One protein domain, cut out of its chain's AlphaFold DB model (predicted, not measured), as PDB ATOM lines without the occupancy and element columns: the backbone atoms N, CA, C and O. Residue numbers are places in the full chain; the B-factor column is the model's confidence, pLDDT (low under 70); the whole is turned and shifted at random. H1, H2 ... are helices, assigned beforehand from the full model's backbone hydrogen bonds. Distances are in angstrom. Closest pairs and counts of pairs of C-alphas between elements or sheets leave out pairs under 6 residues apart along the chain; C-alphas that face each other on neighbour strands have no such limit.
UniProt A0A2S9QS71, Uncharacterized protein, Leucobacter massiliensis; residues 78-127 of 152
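AT A GLANCE: This is residues 78 to 127 of the 152 residues of an uncharacterized protein of Leucobacter massiliensis (UniProt A0A2S9QS71). A long straight helix, H1, and a shorter one, H2, make an L, with a short link of loop at the corner and nothing packed in the angle between the arms. The printed part has 50 residues with two named helices, H1 then H2, and no named strand; its class is all helix. It is extended, with a radius of gyration of the C-alphas of 18.0 A, and flat, spanning 50 by 28 by 10 A.

HOW THE PARTS SIT: Start with H1, residues 78 to 105, and go on to H2, residues 112 to 127: the two are apart, with no C-alpha of the one within 8 A of the other. Look along both backbones and you find every O i to N i+4 pair within hydrogen-bond range.

IN THESE COORDINATES: Find C-alpha 78 at (147.073, 127.291, 210.563); from there H1 runs 40.3 A to C-alpha 105 at (133.442, 145.122, 177.050). H2 runs 22.3 A from C-alpha 112 to C-alpha 127 at (146.304, 169.325, 182.713).

THE WHOLE: The two C-alphas farthest apart, those of Trp 78 and Glu 113, are 51.3 A apart. The printed part has no cut, and the link from H1 to H2, 6 residues, is short. Residues 107 to 115, of which 112 to 115 belong to H2, have pLDDT under 70.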
ATOM      1  N   TRP A  78     147.438 125.884 210.788       96.12
ATOM      2  CA  TRP A  78     147.073 127.291 210.563       96.12
ATOM      3  C   TRP A  78     147.614 127.868 209.243       96.12
ATOM      4  O   TRP A  78     146.908 128.608 208.559       96.12
ATOM      5  N   TRP A  79     148.837 127.493 208.846       96.12
ATOM      6  CA  TRP A  79     149.460 127.956 207.603       96.12
ATOM      7  C   TRP A  79     148.728 127.427 206.364       96.12
ATOM      8  O   TRP A  79     148.562 128.157 205.390       96.12
ATOM      9  N   LEU A  80     148.239 126.182 206.402       97.81
ATOM     10  CA  LEU A  80     147.504 125.574 205.293       97.81
ATOM     11  C   LEU A  80     146.108 126.189 205.178       97.81
ATOM     12  O   LEU A  80     145.683 126.538 204.080       97.81
ATOM     13  N   ALA A  81     145.427 126.383 206.311       97.94
ATOM     14  CA  ALA A  81     144.150 127.089 206.360       97.94
ATOM     15  C   ALA A  81     144.262 128.495 205.744       97.94
ATOM     16  O   ALA A  81     143.464 128.852 204.878       97.94
ATOM     17  N   ALA A  82     145.295 129.259 206.118       96.81
ATOM     18  CA  ALA A  82     145.556 130.581 205.552       96.81
ATOM     19  C   ALA A  82     145.772 130.542 204.030       96.81
ATOM     20  O   ALA A  82     145.170 131.337 203.308       96.81
ATOM     21  N   LEU A  83     146.572 129.592 203.524       98.12
ATOM     22  CA  LEU A  83     146.811 129.440 202.085       98.12
ATOM     23  C   LEU A  83     145.540 129.077 201.310       98.12
ATOM     24  O   LEU A  83     145.323 129.601 200.219       98.12
ATOM     25  N   VAL A  84     144.685 128.215 201.860       98.00
ATOM     26  CA  VAL A  84     143.439 127.820 201.192       98.00
ATOM     27  C   VAL A  84     142.436 128.968 201.145       98.00
ATOM     28  O   VAL A  84     141.847 129.209 200.091       98.00
ATOM     29  N   VAL A  85     142.278 129.726 202.234       98.00
ATOM     30  CA  VAL A  85     141.424 130.926 202.222       98.00
ATOM     31  C   VAL A  85     141.972 131.961 201.237       98.00
ATOM     32  O   VAL A  85     141.207 132.504 200.441       98.00
ATOM     33  N   ALA A  86     143.289 132.187 201.217       97.62
ATOM     34  CA  ALA A  86     143.921 133.094 200.262       97.62
ATOM     35  C   ALA A  86     143.686 132.659 198.804       97.62
ATOM     36  O   ALA A  86     143.337 133.488 197.964       97.62
ATOM     37  N   ALA A  87     143.808 131.363 198.503       98.00
ATOM     38  CA  ALA A  87     143.523 130.826 197.175       98.00
ATOM     39  C   ALA A  87     142.049 131.016 196.778       98.00
ATOM     40  O   ALA A  87     141.763 131.431 195.654       98.00
ATOM     41  N   ALA A  88     141.110 130.776 197.697       97.81
ATOM     42  CA  ALA A  88     139.685 131.000 197.454       97.81
ATOM     43  C   ALA A  88     139.374 132.479 197.161       97.81
ATOM     44  O   ALA A  88     138.658 132.784 196.206       97.81
ATOM     45  N   LEU A  89     139.958 133.406 197.929       97.38
ATOM     46  CA  LEU A  89     139.820 134.845 197.688       97.38
ATOM     47  C   LEU A  89     140.439 135.268 196.353       97.38
ATOM     48  O   LEU A  89     139.853 136.085 195.648       97.38
ATOM     49  N   LEU A  90     141.583 134.693 195.974       97.88
ATOM     50  CA  LEU A  90     142.220 134.971 194.688       97.88
ATOM     51  C   LEU A  90     141.331 134.540 193.515       97.88
ATOM     52  O   LEU A  90     141.204 135.277 192.538       97.88
ATOM     53  N   LEU A  91     140.669 133.383 193.622       98.12
ATOM     54  CA  LEU A  91     139.699 132.929 192.622       98.12
ATOM     55  C   LEU A  91     138.494 133.871 192.535       98.12
ATOM     56  O   LEU A  91     138.106 134.262 191.434       98.12
ATOM     57  N   LEU A  92     137.936 134.290 193.675       96.75
ATOM     58  CA  LEU A  92     136.844 135.268 193.706       96.75
ATOM     59  C   LEU A  92     137.260 136.609 193.086       96.75
ATOM     60  O   LEU A  92     136.498 137.186 192.306       96.75
ATOM     61  N   ALA A  93     138.472 137.084 193.378       94.88
ATOM     62  CA  ALA A  93     139.023 138.301 192.795       94.88
ATOM     63  C   ALA A  93     139.187 138.168 191.276       94.88
ATOM     64  O   ALA A  93     138.748 139.045 190.535       94.88
ATOM     65  N   ALA A  94     139.744 137.051 190.799       96.88
ATOM     66  CA  ALA A  94     139.903 136.786 189.375       96.88
ATOM     67  C   ALA A  94     138.550 136.776 188.647       96.88
ATOM     68  O   ALA A  94     138.394 137.465 187.640       96.88
ATOM     69  N   VAL A  95     137.544 136.071 189.180       97.19
ATOM     70  CA  VAL A  95     136.190 136.041 188.600       97.19
ATOM     71  C   VAL A  95     135.553 137.431 188.600       97.19
ATOM     72  O   VAL A  95     134.966 137.828 187.597       97.19
ATOM     73  N   SER A  96     135.707 138.196 189.682       94.81
ATOM     74  CA  SER A  96     135.156 139.554 189.787       94.81
ATOM     75  C   SER A  96     135.796 140.511 188.778       94.81
ATOM     76  O   SER A  96     135.088 141.253 188.099       94.81
ATOM     77  N   ILE A  97     137.124 140.458 188.622       94.88
ATOM     78  CA  ILE A  97     137.869 141.259 187.642       94.88
ATOM     79  C   ILE A  97     137.455 140.882 186.220       94.88
ATOM     80  O   ILE A  97     137.114 141.753 185.422       94.88
ATOM     81  N   LEU A  98     137.448 139.586 185.898       95.75
ATOM     82  CA  LEU A  98     137.064 139.104 184.573       95.75
ATOM     83  C   LEU A  98     135.606 139.446 184.249       95.75
ATOM     84  O   LEU A  98     135.324 139.878 183.134       95.75
ATOM     85  N   GLY A  99     134.699 139.315 185.219       93.75
ATOM     86  CA  GLY A  99     133.297 139.705 185.091       93.75
ATOM     87  C   GLY A  99     133.128 141.207 184.870       93.75
ATOM     88  O   GLY A  99     132.397 141.609 183.968       93.75
ATOM     89  N   GLY A 100     133.858 142.037 185.621       87.94
ATOM     90  CA  GLY A 100     133.874 143.489 185.436       87.94
ATOM     91  C   GLY A 100     134.386 143.889 184.053       87.94
ATOM     92  O   GLY A 100     133.731 144.653 183.347       87.94
ATOM     93  N   ILE A 101     135.505 143.307 183.610       90.62
ATOM     94  CA  ILE A 101     136.047 143.524 182.262       90.62
ATOM     95  C   ILE A 101     135.045 143.071 181.196       90.62
ATOM     96  O   ILE A 101     134.844 143.775 180.210       90.62
ATOM     97  N   ALA A 102     134.413 141.911 181.372       88.62
ATOM     98  CA  ALA A 102     133.420 141.399 180.434       88.62
ATOM     99  C   ALA A 102     132.189 142.310 180.353       88.62
ATOM    100  O   ALA A 102     131.678 142.527 179.256       88.62
ATOM    101  N   LEU A 103     131.741 142.870 181.481       85.19
ATOM    102  CA  LEU A 103     130.617 143.801 181.537       85.19
ATOM    103  C   LEU A 103     130.948 145.124 180.838       85.19
ATOM    104  O   LEU A 103     130.158 145.590 180.026       85.19
ATOM    105  N   ILE A 104     132.144 145.672 181.077       83.94
ATOM    106  CA  ILE A 104     132.636 146.881 180.396       83.94
ATOM    107  C   ILE A 104     132.747 146.642 178.882       83.94
ATOM    108  O   ILE A 104     132.321 147.472 178.084       83.94
ATOM    109  N   LYS A 105     133.282 145.485 178.469       80.06
ATOM    110  CA  LYS A 105     133.442 145.122 177.050       80.06
ATOM    111  C   LYS A 105     132.122 144.850 176.325       80.06
ATOM    112  O   LYS A 105     132.097 144.927 175.101       80.06
ATOM    113  N   ARG A 106     131.043 144.506 177.036       77.12
ATOM    114  CA  ARG A 106     129.747 144.136 176.439       77.12
ATOM    115  C   ARG A 106     128.892 145.316 175.969       77.12
ATOM    116  O   ARG A 106     127.804 145.079 175.454       77.12
ATOM    117  N   GLY A 107     129.389 146.544 176.080       60.34
ATOM    118  CA  GLY A 107     128.627 147.738 175.736       60.34
ATOM    119  C   GLY A 107     127.861 148.245 176.954       60.34
ATOM    120  O   GLY A 107     127.205 147.501 177.679       60.34
ATOM    121  N   ASN A 108     128.043 149.529 177.205       53.53
ATOM    122  CA  ASN A 108     127.782 150.238 178.445       53.53
ATOM    123  C   ASN A 108     126.278 150.329 178.804       53.53
ATOM    124  O   ASN A 108     125.487 150.705 177.943       53.53
ATOM    125  N   PRO A 109     125.855 150.096 180.062       62.47
ATOM    126  CA  PRO A 109     124.554 150.563 180.556       62.47
ATOM    127  C   PRO A 109     124.560 152.053 180.958       62.47
ATOM    128  O   PRO A 109     123.521 152.592 181.334       62.47
ATOM    129  N   VAL A 110     125.718 152.724 180.920       59.78
ATOM    130  CA  VAL A 110     125.873 154.154 181.231       59.78
ATOM    131  C   VAL A 110     125.864 154.959 179.912       59.78
ATOM    132  O   VAL A 110     126.417 154.490 178.920       59.78
ATOM    133  N   PRO A 111     125.238 156.145 179.825       62.28
ATOM    134  CA  PRO A 111     125.275 156.946 178.599       62.28
ATOM    135  C   PRO A 111     126.717 157.317 178.225       62.28
ATOM    136  O   PRO A 111     127.490 157.717 179.098       62.28
ATOM    137  N   GLU A 112     127.079 157.207 176.945       66.94
ATOM    138  CA  GLU A 112     128.415 157.556 176.422       66.94
ATOM    139  C   GLU A 112     128.827 158.981 176.825       66.94
ATOM    140  O   GLU A 112     129.938 159.192 177.307       66.94
ATOM    141  N   GLU A 113     127.874 159.917 176.806       68.50
ATOM    142  CA  GLU A 113     128.052 161.302 177.262       68.50
ATOM    143  C   GLU A 113     128.516 161.414 178.726       68.50
ATOM    144  O   GLU A 113     129.243 162.335 179.092       68.50
ATOM    145  N   THR A 114     128.115 160.478 179.594       69.81
ATOM    146  CA  THR A 114     128.516 160.492 181.013       69.81
ATOM    147  C   THR A 114     129.965 160.038 181.174       69.81
ATOM    148  O   THR A 114     130.689 160.586 182.005       69.81
ATOM    149  N   LEU A 115     130.410 159.066 180.372       67.62
ATOM    150  CA  LEU A 115     131.802 158.613 180.378       67.62
ATOM    151  C   LEU A 115     132.738 159.644 179.748       67.62
ATOM    152  O   LEU A 115     133.798 159.903 180.315       67.62
ATOM    153  N   GLU A 116     132.345 160.262 178.631       75.56
ATOM    154  CA  GLU A 116     133.124 161.340 178.010       75.56
ATOM    155  C   GLU A 116     133.299 162.521 178.961       75.56
ATOM    156  O   GLU A 116     134.391 163.071 179.077       75.56
ATOM    157  N   ARG A 117     132.248 162.874 179.705       74.56
ATOM    158  CA  ARG A 117     132.294 163.980 180.657       74.56
ATOM    159  C   ARG A 117     133.206 163.695 181.853       74.56
ATOM    160  O   ARG A 117     133.973 164.567 182.246       74.56
ATOM    161  N   VAL A 118     133.187 162.474 182.393       76.75
ATOM    162  CA  VAL A 118     134.133 162.058 183.447       76.75
ATOM    163  C   VAL A 118     135.565 161.991 182.907       76.75
ATOM    164  O   VAL A 118     136.495 162.408 183.592       76.75
ATOM    165  N   GLY A 119     135.752 161.511 181.674       78.69
ATOM    166  CA  GLY A 119     137.051 161.508 181.002       78.69
ATOM    167  C   GLY A 119     137.612 162.922 180.826       78.69
ATOM    168  O   GLY A 119     138.752 163.176 181.206       78.69
ATOM    169  N   GLY A 120     136.787 163.850 180.339       79.31
ATOM    170  CA  GLY A 120     137.130 165.265 180.201       79.31
ATOM    171  C   GLY A 120     137.479 165.926 181.536       79.31
ATOM    172  O   GLY A 120     138.483 166.632 181.614       79.31
ATOM    173  N   ASP A 121     136.720 165.643 182.600       77.81
ATOM    174  CA  ASP A 121     136.991 166.174 183.943       77.81
ATOM    175  C   ASP A 121     138.331 165.662 184.509       77.81
ATOM    176  O   ASP A 121     139.105 166.435 185.080       77.81
ATOM    177  N   LEU A 122     138.661 164.381 184.314       78.69
ATOM    178  CA  LEU A 122     139.942 163.808 184.747       78.69
ATOM    179  C   LEU A 122     141.126 164.352 183.933       78.69
ATOM    180  O   LEU A 122     142.178 164.651 184.503       78.69
ATOM    181  N   SER A 123     140.956 164.511 182.618       79.56
ATOM    182  CA  SER A 123     141.958 165.125 181.741       79.56
ATOM    183  C   SER A 123     142.216 166.584 182.113       79.56
ATOM    184  O   SER A 123     143.374 166.975 182.238       79.56
ATOM    185  N   ALA A 124     141.164 167.360 182.385       76.06
ATOM    186  CA  ALA A 124     141.283 168.749 182.816       76.06
ATOM    187  C   ALA A 124     141.996 168.872 184.175       76.06
ATOM    188  O   ALA A 124     142.854 169.735 184.358       76.06
ATOM    189  N   MET A 125     141.711 167.975 185.127       72.12
ATOM    190  CA  MET A 125     142.439 167.920 186.403       72.12
ATOM    191  C   MET A 125     143.918 167.541 186.230       72.12
ATOM    192  O   MET A 125     144.780 168.076 186.932       72.12
ATOM    193  N   GLY A 126     144.228 166.635 185.298       75.31
ATOM    194  CA  GLY A 126     145.602 166.274 184.949       75.31
ATOM    195  C   GLY A 126     146.368 167.434 184.315       75.31
ATOM    196  O   GLY A 126     147.508 167.699 184.693       75.31
ATOM    197  N   GLU A 127     145.725 168.175 183.415       75.06
ATOM    198  CA  GLU A 127     146.304 169.325 182.713       75.06
ATOM    199  C   GLU A 127     146.616 170.496 183.658       75.06
ATOM    200  O   GLU A 127     147.689 171.098 183.575       75.06
TER     201      GLU A 127